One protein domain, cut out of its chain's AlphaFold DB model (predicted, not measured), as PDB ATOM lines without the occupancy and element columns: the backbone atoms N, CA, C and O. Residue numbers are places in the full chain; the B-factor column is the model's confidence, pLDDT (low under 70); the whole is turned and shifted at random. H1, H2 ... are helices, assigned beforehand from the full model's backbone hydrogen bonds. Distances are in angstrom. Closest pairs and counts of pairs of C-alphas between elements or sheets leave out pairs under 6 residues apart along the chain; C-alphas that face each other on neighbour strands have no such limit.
ATOM      1  N   VAL A 158      41.406   9.280  -4.399       39.03
ATOM      2  CA  VAL A 158      40.716   7.981  -4.322       39.03
ATOM      3  C   VAL A 158      40.725   7.375  -2.907       39.03
ATOM      4  O   VAL A 158      39.698   6.843  -2.485       39.03
ATOM      5  N   GLU A 159      41.810   7.519  -2.136       37.97
ATOM      6  CA  GLU A 159      41.904   6.979  -0.762       37.97
ATOM      7  C   GLU A 159      41.098   7.798   0.259       37.97
ATOM      8  O   GLU A 159      40.324   7.235   1.034       37.97
ATOM      9  N   MET A 160      41.172   9.136   0.204       48.12
ATOM     10  CA  MET A 160      40.331  10.023   1.028       48.12
ATOM     11  C   MET A 160      38.833   9.806   0.764       48.12
ATOM     12  O   MET A 160      38.009   9.914   1.675       48.12
ATOM     13  N   LEU A 161      38.475   9.466  -0.477       49.03
ATOM     14  CA  LEU A 161      37.104   9.144  -0.850       49.03
ATOM     15  C   LEU A 161      36.615   7.831  -0.227       49.03
ATOM     16  O   LEU A 161      35.413   7.710  -0.031       49.03
ATOM     17  N   ALA A 162      37.474   6.863   0.111       52.06
ATOM     18  CA  ALA A 162      37.039   5.580   0.677       52.06
ATOM     19  C   ALA A 162      36.511   5.725   2.118       52.06
ATOM     20  O   ALA A 162      35.412   5.256   2.425       52.06
ATOM     21  N   VAL A 163      37.237   6.454   2.972       55.41
ATOM     22  CA  VAL A 163      36.832   6.743   4.362       55.41
ATOM     23  C   VAL A 163      35.590   7.636   4.391       55.41
ATOM     24  O   VAL A 163      34.626   7.347   5.105       55.41
ATOM     25  N   LEU A 164      35.560   8.675   3.549       58.03
ATOM     26  CA  LEU A 164      34.390   9.542   3.407       58.03
ATOM     27  C   LEU A 164      33.183   8.782   2.839       58.03
ATOM     28  O   LEU A 164      32.068   9.013   3.294       58.03
ATOM     29  N   LYS A 165      33.375   7.834   1.909       62.59
ATOM     30  CA  LYS A 165      32.299   6.971   1.384       62.59
ATOM     31  C   LYS A 165      31.724   6.047   2.452       62.59
ATOM     32  O   LYS A 165      30.510   5.854   2.459       62.59
ATOM     33  N   ALA A 166      32.550   5.479   3.332       66.31
ATOM     34  CA  ALA A 166      32.076   4.647   4.438       66.31
ATOM     35  C   ALA A 166      31.232   5.478   5.416       66.31
ATOM     36  O   ALA A 166      30.067   5.168   5.639       66.31
ATOM     37  N   LYS A 167      31.759   6.617   5.878       71.25
ATOM     38  CA  LYS A 167      31.056   7.504   6.820       71.25
ATOM     39  C   LYS A 167      29.838   8.193   6.219       71.25
ATOM     40  O   LYS A 167      28.855   8.427   6.913       71.25
ATOM     41  N   PHE A 168      29.854   8.458   4.914       73.62
ATOM     42  CA  PHE A 168      28.682   8.941   4.199       73.62
ATOM     43  C   PHE A 168      27.526   7.936   4.265       73.62
ATOM     44  O   PHE A 168      26.381   8.368   4.359       73.62
ATOM     45  N   LYS A 169      27.789   6.617   4.241       72.88
ATOM     46  CA  LYS A 169      26.741   5.585   4.366       72.88
ATOM     47  C   LYS A 169      26.084   5.586   5.750       72.88
ATOM     48  O   LYS A 169      24.881   5.329   5.810       72.88
ATOM     49  N   ASP A 170      26.834   5.956   6.786       77.06
ATOM     50  CA  ASP A 170      26.390   6.003   8.187       77.06
ATOM     51  C   ASP A 170      25.541   7.248   8.519       77.06
ATOM     52  O   ASP A 170      24.934   7.333   9.588       77.06
ATOM     53  N   LEU A 171      25.457   8.232   7.612       75.69
ATOM     54  CA  LEU A 171      24.626   9.420   7.812       75.69
ATOM     55  C   LEU A 171      23.121   9.107   7.715       75.69
ATOM     56  O   LEU A 171      22.665   8.273   6.920       75.69
ATOM     57  N   LYS A 172      22.315   9.886   8.452       86.81
ATOM     58  CA  LYS A 172      20.843   9.862   8.371       86.81
ATOM     59  C   LYS A 172      20.372   9.978   6.916       86.81
ATOM     60  O   LYS A 172      20.960  10.691   6.104       86.81
ATOM     61  N   LEU A 173      19.280   9.294   6.571       76.56
ATOM     62  CA  LEU A 173      18.776   9.258   5.191       76.56
ATOM     63  C   LEU A 173      18.451  10.660   4.641       76.56
ATOM     64  O   LEU A 173      18.747  10.946   3.483       76.56
ATOM     65  N   SER A 174      17.896  11.546   5.472       69.00
ATOM     66  CA  SER A 174      17.628  12.949   5.122       69.00
ATOM     67  C   SER A 174      18.909  13.734   4.813       69.00
ATOM     68  O   SER A 174      18.948  14.486   3.845       69.00
ATOM     69  N   TRP A 175      19.977  13.502   5.576       83.12
ATOM     70  CA  TRP A 175      21.289  14.132   5.399       83.12
ATOM     71  C   TRP A 175      21.982  13.655   4.123       83.12
ATOM     72  O   TRP A 175      22.482  14.465   3.344       83.12
ATOM     73  N   ARG A 176      21.925  12.349   3.836       77.88
ATOM     74  CA  ARG A 176      22.439  11.785   2.577       77.88
ATOM     75  C   ARG A 176      21.710  12.333   1.354       77.88
ATOM     76  O   ARG A 176      22.356  12.639   0.354       77.88
ATOM     77  N   LYS A 177      20.378  12.459   1.424       73.94
ATOM     78  CA  LYS A 177      19.570  13.048   0.343       73.94
ATOM     79  C   LYS A 177      19.942  14.515   0.106       73.94
ATOM     80  O   LYS A 177      20.188  14.884  -1.039       73.94
ATOM     81  N   ALA A 178      20.069  15.307   1.173       73.88
ATOM     82  CA  ALA A 178      20.476  16.711   1.086       73.88
ATOM     83  C   ALA A 178      21.888  16.874   0.495       73.88
ATOM     84  O   ALA A 178      22.093  17.696  -0.392       73.88
ATOM     85  N   MET A 179      22.844  16.039   0.908       76.12
ATOM     86  CA  MET A 179      24.206  16.060   0.371       76.12
ATOM     87  C   MET A 179      24.315  15.623  -1.090       76.12
ATOM     88  O   MET A 179      25.097  16.215  -1.822       76.12
ATOM     89  N   ARG A 180      23.550  14.617  -1.536       78.12
ATOM     90  CA  ARG A 180      23.517  14.234  -2.963       78.12
ATOM     91  C   ARG A 180      22.968  15.369  -3.815       78.12
ATOM     92  O   ARG A 180      23.614  15.783  -4.763       78.12
ATOM     93  N   LYS A 181      21.849  15.953  -3.382       71.88
ATOM     94  CA  LYS A 181      21.264  17.125  -4.038       71.88
ATOM     95  C   LYS A 181      22.244  18.308  -4.048       71.88
ATOM     96  O   LYS A 181      22.358  19.002  -5.047       71.88
ATOM     97  N   ALA A 182      23.002  18.522  -2.972       70.81
ATOM     98  CA  ALA A 182      24.046  19.546  -2.926       70.81
ATOM     99  C   ALA A 182      25.244  19.225  -3.831       70.81
ATOM    100  O   ALA A 182      25.842  20.146  -4.370       70.81
ATOM    101  N   ALA A 183      25.594  17.950  -4.019       74.31
ATOM    102  CA  ALA A 183      26.661  17.542  -4.928       74.31
ATOM    103  C   ALA A 183      26.283  17.811  -6.391       74.31
ATOM    104  O   ALA A 183      27.135  18.243  -7.162       74.31
ATOM    105  N   ASP A 184      25.008  17.640  -6.743       70.69
ATOM    106  CA  ASP A 184      24.499  17.953  -8.082       70.69
ATOM    107  C   ASP A 184      24.401  19.474  -8.307       70.69
ATOM    108  O   ASP A 184      24.727  19.986  -9.378       70.69
ATOM    109  N   LEU A 185      23.982  20.222  -7.279       70.12
ATOM    110  CA  LEU A 185      23.735  21.661  -7.389       70.12
ATOM    111  C   LEU A 185      24.970  22.532  -7.126       70.12
ATOM    112  O   LEU A 185      25.058  23.618  -7.687       70.12
ATOM    113  N   ALA A 186      25.905  22.125  -6.272       76.06
ATOM    114  CA  ALA A 186      27.045  22.934  -5.825       76.06
ATOM    115  C   ALA A 186      28.256  22.050  -5.426       76.06
ATOM    116  O   ALA A 186      28.674  22.048  -4.263       76.06
ATOM    117  N   PRO A 187      28.835  21.278  -6.370       66.88
ATOM    118  CA  PRO A 187      29.855  20.266  -6.068       66.88
ATOM    119  C   PRO A 187      31.138  20.844  -5.455       66.88
ATOM    120  O   PRO A 187      31.721  20.251  -4.545       66.88
ATOM    121  N   ASN A 188      31.576  22.015  -5.924       63.16
ATOM    122  CA  ASN A 188      32.832  22.628  -5.488       63.16
ATOM    123  C   ASN A 188      32.716  23.205  -4.074       63.16
ATOM    124  O   ASN A 188      33.609  23.037  -3.243       63.16
ATOM    125  N   GLU A 189      31.604  23.875  -3.790       76.44
ATOM    126  CA  GLU A 189      31.292  24.464  -2.494       76.44
ATOM    127  C   GLU A 189      31.048  23.376  -1.445       76.44
ATOM    128  O   GLU A 189      31.528  23.491  -0.317       76.44
ATOM    129  N   LEU A 190      30.391  22.275  -1.834       71.19
ATOM    130  CA  LEU A 190      30.191  21.116  -0.968       71.19
ATOM    131  C   LEU A 190      31.528  20.505  -0.553       71.19
ATOM    132  O   LEU A 190      31.758  20.255   0.631       71.19
ATOM    133  N   TRP A 191      32.430  20.306  -1.518       67.75
ATOM    134  CA  TRP A 191      33.758  19.784  -1.229       67.75
ATOM    135  C   TRP A 191      34.548  20.717  -0.310       67.75
ATOM    136  O   TRP A 191      35.093  20.257   0.689       67.75
ATOM    137  N   ARG A 192      34.562  22.029  -0.575       67.62
ATOM    138  CA  ARG A 192      35.244  23.020   0.279       67.62
ATOM    139  C   ARG A 192      34.698  23.049   1.708       67.62
ATOM    140  O   ARG A 192      35.467  23.244   2.648       67.62
ATOM    141  N   ALA A 193      33.395  22.842   1.885       72.00
ATOM    142  CA  ALA A 193      32.768  22.818   3.201       72.00
ATOM    143  C   ALA A 193      33.111  21.543   3.997       72.00
ATOM    144  O   ALA A 193      33.370  21.629   5.195       72.00
ATOM    145  N   VAL A 194      33.193  20.380   3.336       71.69
ATOM    146  CA  VAL A 194      33.594  19.097   3.956       71.69
ATOM    147  C   VAL A 194      35.111  19.007   4.180       71.69
ATOM    148  O   VAL A 194      35.570  18.409   5.153       71.69
ATOM    149  N   ALA A 195      35.902  19.588   3.279       60.09
ATOM    150  CA  ALA A 195      37.361  19.536   3.312       60.09
ATOM    151  C   ALA A 195      37.997  20.636   4.181       60.09
ATOM    152  O   ALA A 195      39.217  20.636   4.351       60.09
ATOM    153  N   SER A 196      37.201  21.551   4.741       59.22
ATOM    154  CA  SER A 196      37.710  22.640   5.574       59.22
ATOM    155  C   SER A 196      38.413  22.122   6.832       59.22
ATOM    156  O   SER A 196      37.943  21.197   7.488       59.22
ATOM    157  N   GLU A 197      39.544  22.736   7.176       48.44
ATOM    158  CA  GLU A 197      40.422  22.283   8.266       48.44
ATOM    159  C   GLU A 197      40.355  23.159   9.520       48.44
ATOM    160  O   GLU A 197      40.856  22.773  10.579       48.44
ATOM    161  N   THR A 198      39.728  24.332   9.411       50.44
ATOM    162  CA  THR A 198      39.505  25.265  10.519       50.44
ATOM    163  C   THR A 198      38.015  25.489  10.731       50.44
ATOM    164  O   THR A 198      37.239  25.483   9.776       50.44
ATOM    165  N   GLU A 199      37.607  25.713  11.982       59.03
ATOM    166  CA  GLU A 199      36.203  25.965  12.331       59.03
ATOM    167  C   GLU A 199      35.683  27.254  11.668       59.03
ATOM    168  O   GLU A 199      34.573  27.289  11.138       59.03
ATOM    169  N   GLY A 200      36.515  28.302  11.615       53.97
ATOM    170  CA  GLY A 200      36.193  29.558  10.931       53.97
ATOM    171  C   GLY A 200      36.077  29.402   9.410       53.97
ATOM    172  O   GLY A 200      35.126  29.902   8.811       53.97
ATOM    173  N   GLY A 201      36.996  28.658   8.781       55.41
ATOM    174  CA  GLY A 201      36.908  28.320   7.357       55.41
ATOM    175  C   GLY A 201      35.690  27.451   7.043       55.41
ATOM    176  O   GLY A 201      35.016  27.664   6.037       55.41
ATOM    177  N   GLN A 202      35.348  26.533   7.949       74.25
ATOM    178  CA  GLN A 202      34.217  25.630   7.788       74.25
ATOM    179  C   GLN A 202      32.901  26.401   7.851       74.25
ATOM    180  O   GLN A 202      32.061  26.217   6.978       74.25
ATOM    181  N   LYS A 203      32.749  27.320   8.817       72.69
ATOM    182  CA  LYS A 203      31.580  28.206   8.908       72.69
ATOM    183  C   LYS A 203      31.396  29.019   7.624       72.69
ATOM    184  O   LYS A 203      30.318  28.988   7.044       72.69
ATOM    185  N   ARG A 204      32.454  29.660   7.114       73.25
ATOM    186  CA  ARG A 204      32.388  30.433   5.856       73.25
ATOM    187  C   ARG A 204      32.026  29.572   4.645       73.25
ATOM    188  O   ARG A 204      31.187  29.969   3.840       73.25
ATOM    189  N   ASN A 205      32.628  28.390   4.521       71.38
ATOM    190  CA  ASN A 205      32.367  27.492   3.396       71.38
ATOM    191  C   ASN A 205      30.967  26.864   3.466       71.38
ATOM    192  O   ASN A 205      30.346  26.666   2.425       71.38
ATOM    193  N   ILE A 206      30.452  26.595   4.670       85.00
ATOM    194  CA  ILE A 206      29.059  26.187   4.882       85.00
ATOM    195  C   ILE A 206      28.119  27.311   4.445       85.00
ATOM    196  O   ILE A 206      27.200  27.042   3.681       85.00
ATOM    197  N   GLU A 207      28.356  28.561   4.841       87.38
ATOM    198  CA  GLU A 207      27.502  29.685   4.424       87.38
ATOM    199  C   GLU A 207      27.518  29.906   2.903       87.38
ATOM    200  O   GLU A 207      26.465  30.067   2.285       87.38
ATOM    201  N   ALA A 208      28.686  29.798   2.261       82.88
ATOM    202  CA  ALA A 208      28.791  29.855   0.802       82.88
ATOM    203  C   ALA A 208      28.035  28.700   0.114       82.88
ATOM    204  O   ALA A 208      27.319  28.916  -0.868       82.88
ATOM    205  N   LEU A 209      28.146  27.481   0.653       86.81
ATOM    206  CA  LEU A 209      27.403  26.312   0.182       86.81
ATOM    207  C   LEU A 209      25.890  26.508   0.335       86.81
ATOM    208  O   LEU A 209      25.148  26.234  -0.607       86.81
ATOM    209  N   LYS A 210      25.427  27.011   1.485       91.19
ATOM    210  CA  LYS A 210      24.008  27.294   1.739       91.19
ATOM    211  C   LYS A 210      23.465  28.317   0.750       91.19
ATOM    212  O   LYS A 210      22.436  28.063   0.129       91.19
ATOM    213  N   ALA A 211      24.168  29.435   0.563       87.62
ATOM    214  CA  ALA A 211      23.767  30.481  -0.372       87.62
ATOM    215  C   ALA A 211      23.647  29.934  -1.803       87.62
ATOM    216  O   ALA A 211      22.651  30.171  -2.489       87.62
ATOM    217  N   ARG A 212      24.626  29.127  -2.235       82.62
ATOM    218  CA  ARG A 212      24.647  28.528  -3.574       82.62
ATOM    219  C   ARG A 212      23.571  27.460  -3.767       82.62
ATOM    220  O   ARG A 212      22.936  27.432  -4.818       82.62
ATOM    221  N   ALA A 213      23.346  26.609  -2.768       85.00
ATOM    222  CA  ALA A 213      22.313  25.577  -2.798       85.00
ATOM    223  C   ALA A 213      20.901  26.187  -2.773       85.00
ATOM    224  O   ALA A 213      20.034  25.748  -3.530       85.00
ATOM    225  N   LYS A 214      20.686  27.244  -1.977       90.12
ATOM    226  CA  LYS A 214      19.419  27.990  -1.921       90.12
ATOM    227  C   LYS A 214      19.100  28.662  -3.251       90.12
ATOM    228  O   LYS A 214      18.012  28.478  -3.785       90.12
ATOM    229  N   ALA A 215      20.081  29.352  -3.838       86.69
ATOM    230  CA  ALA A 215      19.945  29.989  -5.150       86.69
ATOM    231  C   ALA A 215      19.637  28.993  -6.285       86.69
ATOM    232  O   ALA A 215      19.169  29.393  -7.346       86.69
ATOM    233  N   ARG A 216      19.895  27.697  -6.070       85.94
ATOM    234  CA  ARG A 216      19.661  26.616  -7.034       85.94
ATOM    235  C   ARG A 216      18.486  25.704  -6.653       85.94
ATOM    236  O   ARG A 216      18.396  24.584  -7.147       85.94
ATOM    237  N   GLY A 217      17.575  26.183  -5.803       86.31
ATOM    238  CA  GLY A 217      16.285  25.532  -5.553       86.31
ATOM    239  C   GLY A 217      16.276  24.493  -4.427       86.31
ATOM    240  O   GLY A 217      15.391  23.637  -4.387       86.31
ATOM    241  N   MET A 218      17.247  24.529  -3.510       88.88
ATOM    242  CA  MET A 218      17.198  23.727  -2.284       88.88
ATOM    243  C   MET A 218      16.320  24.412  -1.222       88.88
ATOM    244  O   MET A 218      16.462  25.608  -0.973       88.88
ATOM    245  N   SER A 219      15.412  23.658  -0.596       91.38
ATOM    246  CA  SER A 219      14.507  24.177   0.443       91.38
ATOM    247  C   SER A 219      15.229  24.417   1.773       91.38
ATOM    248  O   SER A 219      16.222  23.757   2.075       91.38
ATOM    249  N   ASP A 220      14.696  25.293   2.629       87.62
ATOM    250  CA  ASP A 220      15.321  25.617   3.922       87.62
ATOM    251  C   ASP A 220      15.484  24.383   4.837       87.62
ATOM    252  O   ASP A 220      16.491  24.234   5.530       87.62
ATOM    253  N   LYS A 221      14.547  23.426   4.770       86.62
ATOM    254  CA  LYS A 221      14.625  22.149   5.505       86.62
ATOM    255  C   LYS A 221      15.757  21.243   4.998       86.62
ATOM    256  O   LYS A 221      16.396  20.534   5.782       86.62
ATOM    257  N   GLU A 222      16.009  21.252   3.690       84.50
ATOM    258  CA  GLU A 222      17.131  20.534   3.075       84.50
ATOM    259  C   GLU A 222      18.466  21.217   3.391       84.50
ATOM    260  O   GLU A 222      19.440  20.525   3.669       84.50
ATOM    261  N   ILE A 223      18.499  22.551   3.440       88.62
ATOM    262  CA  ILE A 223      19.686  23.339   3.798       88.62
ATOM    263  C   ILE A 223      20.108  23.088   5.250       88.62
ATOM    264  O   ILE A 223      21.285  22.837   5.507       88.62
ATOM    265  N   ALA A 224      19.165  23.078   6.196       87.50
ATOM    266  CA  ALA A 224      19.459  22.733   7.590       87.50
ATOM    267  C   ALA A 224      19.984  21.288   7.721       87.50
ATOM    268  O   ALA A 224      20.922  21.012   8.465       87.50
ATOM    269  N   SER A 225      19.419  20.361   6.938       85.31
ATOM    270  CA  SER A 225      19.892  18.971   6.878       85.31
ATOM    271  C   SER A 225      21.290  18.849   6.259       85.31
ATOM    272  O   SER A 225      22.064  17.989   6.674       85.31
ATOM    273  N   LEU A 226      21.614  19.688   5.272       84.56
ATOM    274  CA  LEU A 226      22.916  19.743   4.608       84.56
ATOM    275  C   LEU A 226      24.006  20.274   5.542       84.56
ATOM    276  O   LEU A 226      25.090  19.702   5.601       84.56
ATOM    277  N   GLU A 227      23.718  21.344   6.281       89.38
ATOM    278  CA  GLU A 227      24.650  21.933   7.240       89.38
ATOM    279  C   GLU A 227      25.105  20.913   8.290       89.38
ATOM    280  O   GLU A 227      26.307  20.711   8.481       89.38
ATOM    281  N   GLU A 228      24.156  20.229   8.930       88.19
ATOM    282  CA  GLU A 228      24.464  19.234   9.960       88.19
ATOM    283  C   GLU A 228      25.204  18.017   9.380       88.19
ATOM    284  O   GLU A 228      26.141  17.501   9.994       88.19
ATOM    285  N   ALA A 229      24.873  17.612   8.149       80.69
ATOM    286  CA  ALA A 229      25.589  16.551   7.442       80.69
ATOM    287  C   ALA A 229      27.065  16.907   7.181       80.69
ATOM    288  O   ALA A 229      27.954  16.079   7.388       80.69
ATOM    289  N   VAL A 230      27.330  18.143   6.743       82.19
ATOM    290  CA  VAL A 230      28.683  18.642   6.454       82.19
ATOM    291  C   VAL A 230      29.502  18.794   7.735       82.19
ATOM    292  O   VAL A 230      30.664  18.378   7.762       82.19
ATOM    293  N   LYS A 231      28.906  19.323   8.812       84.06
ATOM    294  CA  LYS A 231      29.561  19.400  10.130       84.06
ATOM    295  C   LYS A 231      29.974  18.014  10.621       84.06
ATOM    296  O   LYS A 231      31.131  17.829  11.001       84.06
ATOM    297  N   GLN A 232      29.071  17.036  10.539       81.62
ATOM    298  CA  GLN A 232      29.333  15.677  11.009       81.62
ATOM    299  C   GLN A 232      30.418  14.967  10.188       81.62
ATOM    300  O   GLN A 232      31.323  14.363  10.761       81.62
ATOM    301  N   LEU A 233      30.384  15.064   8.855       75.50
ATOM    302  CA  LEU A 233      31.426  14.475   8.004       75.50
ATOM    303  C   LEU A 233      32.794  15.116   8.217       75.50
ATOM    304  O   LEU A 233      33.801  14.413   8.233       75.50
ATOM    305  N   SER A 234      32.840  16.434   8.393       72.69
ATOM    306  CA  SER A 234      34.087  17.144   8.671       72.69
ATOM    307  C   SER A 234      34.658  16.772  10.042       72.69
ATOM    308  O   SER A 234      35.872  16.626  10.176       72.69
ATOM    309  N   LEU A 235      33.806  16.585  11.055       74.38
ATOM    310  CA  LEU A 235      34.217  16.131  12.384       74.38
ATOM    311  C   LEU A 235      34.792  14.711  12.334       74.38
ATOM    312  O   LEU A 235      35.857  14.454  12.891       74.38
ATOM    313  N   GLU A 236      34.121  13.797  11.638       68.31
ATOM    314  CA  GLU A 236      34.585  12.418  11.469       68.31
ATOM    315  C   GLU A 236      35.865  12.344  10.625       68.31
ATOM    316  O   GLU A 236      36.775  11.584  10.953       68.31
ATOM    317  N   ARG A 237      36.005  13.201   9.605       67.19
ATOM    318  CA  ARG A 237      37.263  13.380   8.867       67.19
ATOM    319  C   ARG A 237      38.383  13.835   9.802       67.19
ATOM    320  O   ARG A 237      39.433  13.198   9.841       67.19
ATOM    321  N   ALA A 238      38.147  14.872  10.603       60.66
ATOM    322  CA  ALA A 238      39.124  15.369  11.569       60.66
ATOM    323  C   ALA A 238      39.487  14.318  12.635       60.66
ATOM    324  O   ALA A 238      40.638  14.243  13.055       60.66
ATOM    325  N   ARG A 239      38.535  13.474  13.055       62.00
ATOM    326  CA  ARG A 239      38.780  12.339  13.962       62.00
ATOM    327  C   ARG A 239      39.600  11.238  13.298       62.00
ATOM    328  O   ARG A 239      40.534  10.748  13.917       62.00
ATOM    329  N   SER A 240      39.318  10.896  12.041       55.94
ATOM    330  CA  SER A 240      40.083   9.883  11.298       55.94
ATOM    331  C   SER A 240      41.553  10.271  11.087       55.94
ATOM    332  O   SER A 240      42.416   9.402  11.072       55.94
ATOM    333  N   GLN A 241      41.853  11.574  11.038       53.00
ATOM    334  CA  GLN A 241      43.217  12.121  11.002       53.00
ATOM    335  C   GLN A 241      43.919  12.143  12.377       53.00
ATOM    336  O   GLN A 241      45.097  12.482  12.461       53.00
ATOM    337  N   ARG A 242      43.200  11.830  13.466       46.62
ATOM    338  CA  ARG A 242      43.691  11.823  14.857       46.62
ATOM    339  C   ARG A 242      43.849  10.416  15.441       46.62
ATOM    340  O   ARG A 242      44.242  10.301  16.599       46.62
TER     341      ARG A 242
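This is residues 158 to 242 of the 483 residues of an uncharacterized protein of Fimbriimonas ginsengisoli Gsoil 348 (UniProt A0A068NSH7). Four shorter helices pack on one long helix, H5: H2 crosses it at its residues 222 to 230, H3 and H4 pack on it as a helical hairpin, and H1 packs with its residues 164 to 168 on residues 233 to 237 of H5. The printed part has 85 residues with five named helices, H1 to H5 in chain order, and no named strand: all helix, compact, radius of gyration of the C-alphas 11.9 A, spans 35 by 27 by 20 A.

H5, residues 220 to 240, is 30.3 A long and begins at C-alpha 220 (15.321, 25.617, 3.922). H4 is residues 199 to 215, 24.2 A; H3 187 to 195, 12.0 A; H2 173 to 185, 18.3 A; H1 158 to 169, 16.6 A, from C-alpha 158 (40.716, 7.981, -4.322).

H5, the hub, touches H2 about perpendicular at 83 degrees, closest C-alphas Ala 178 and Leu 226, 5.2 A. H3 and H4 touch as a hairpin, at a shallow tilt of 22 degrees, closest C-alphas Ala 193 and Asn 205, 4.7 A. H1 is apart from H3 and H4. Every O i to N i+4 pair is within hydrogen-bond range in H2 to H5, 7 of 8 in H1.

The printed part has no cut; its links are tight. Mean pLDDT of the printed part is 72.6; residues 158 to 166 and 236 to 242 are among those under 70.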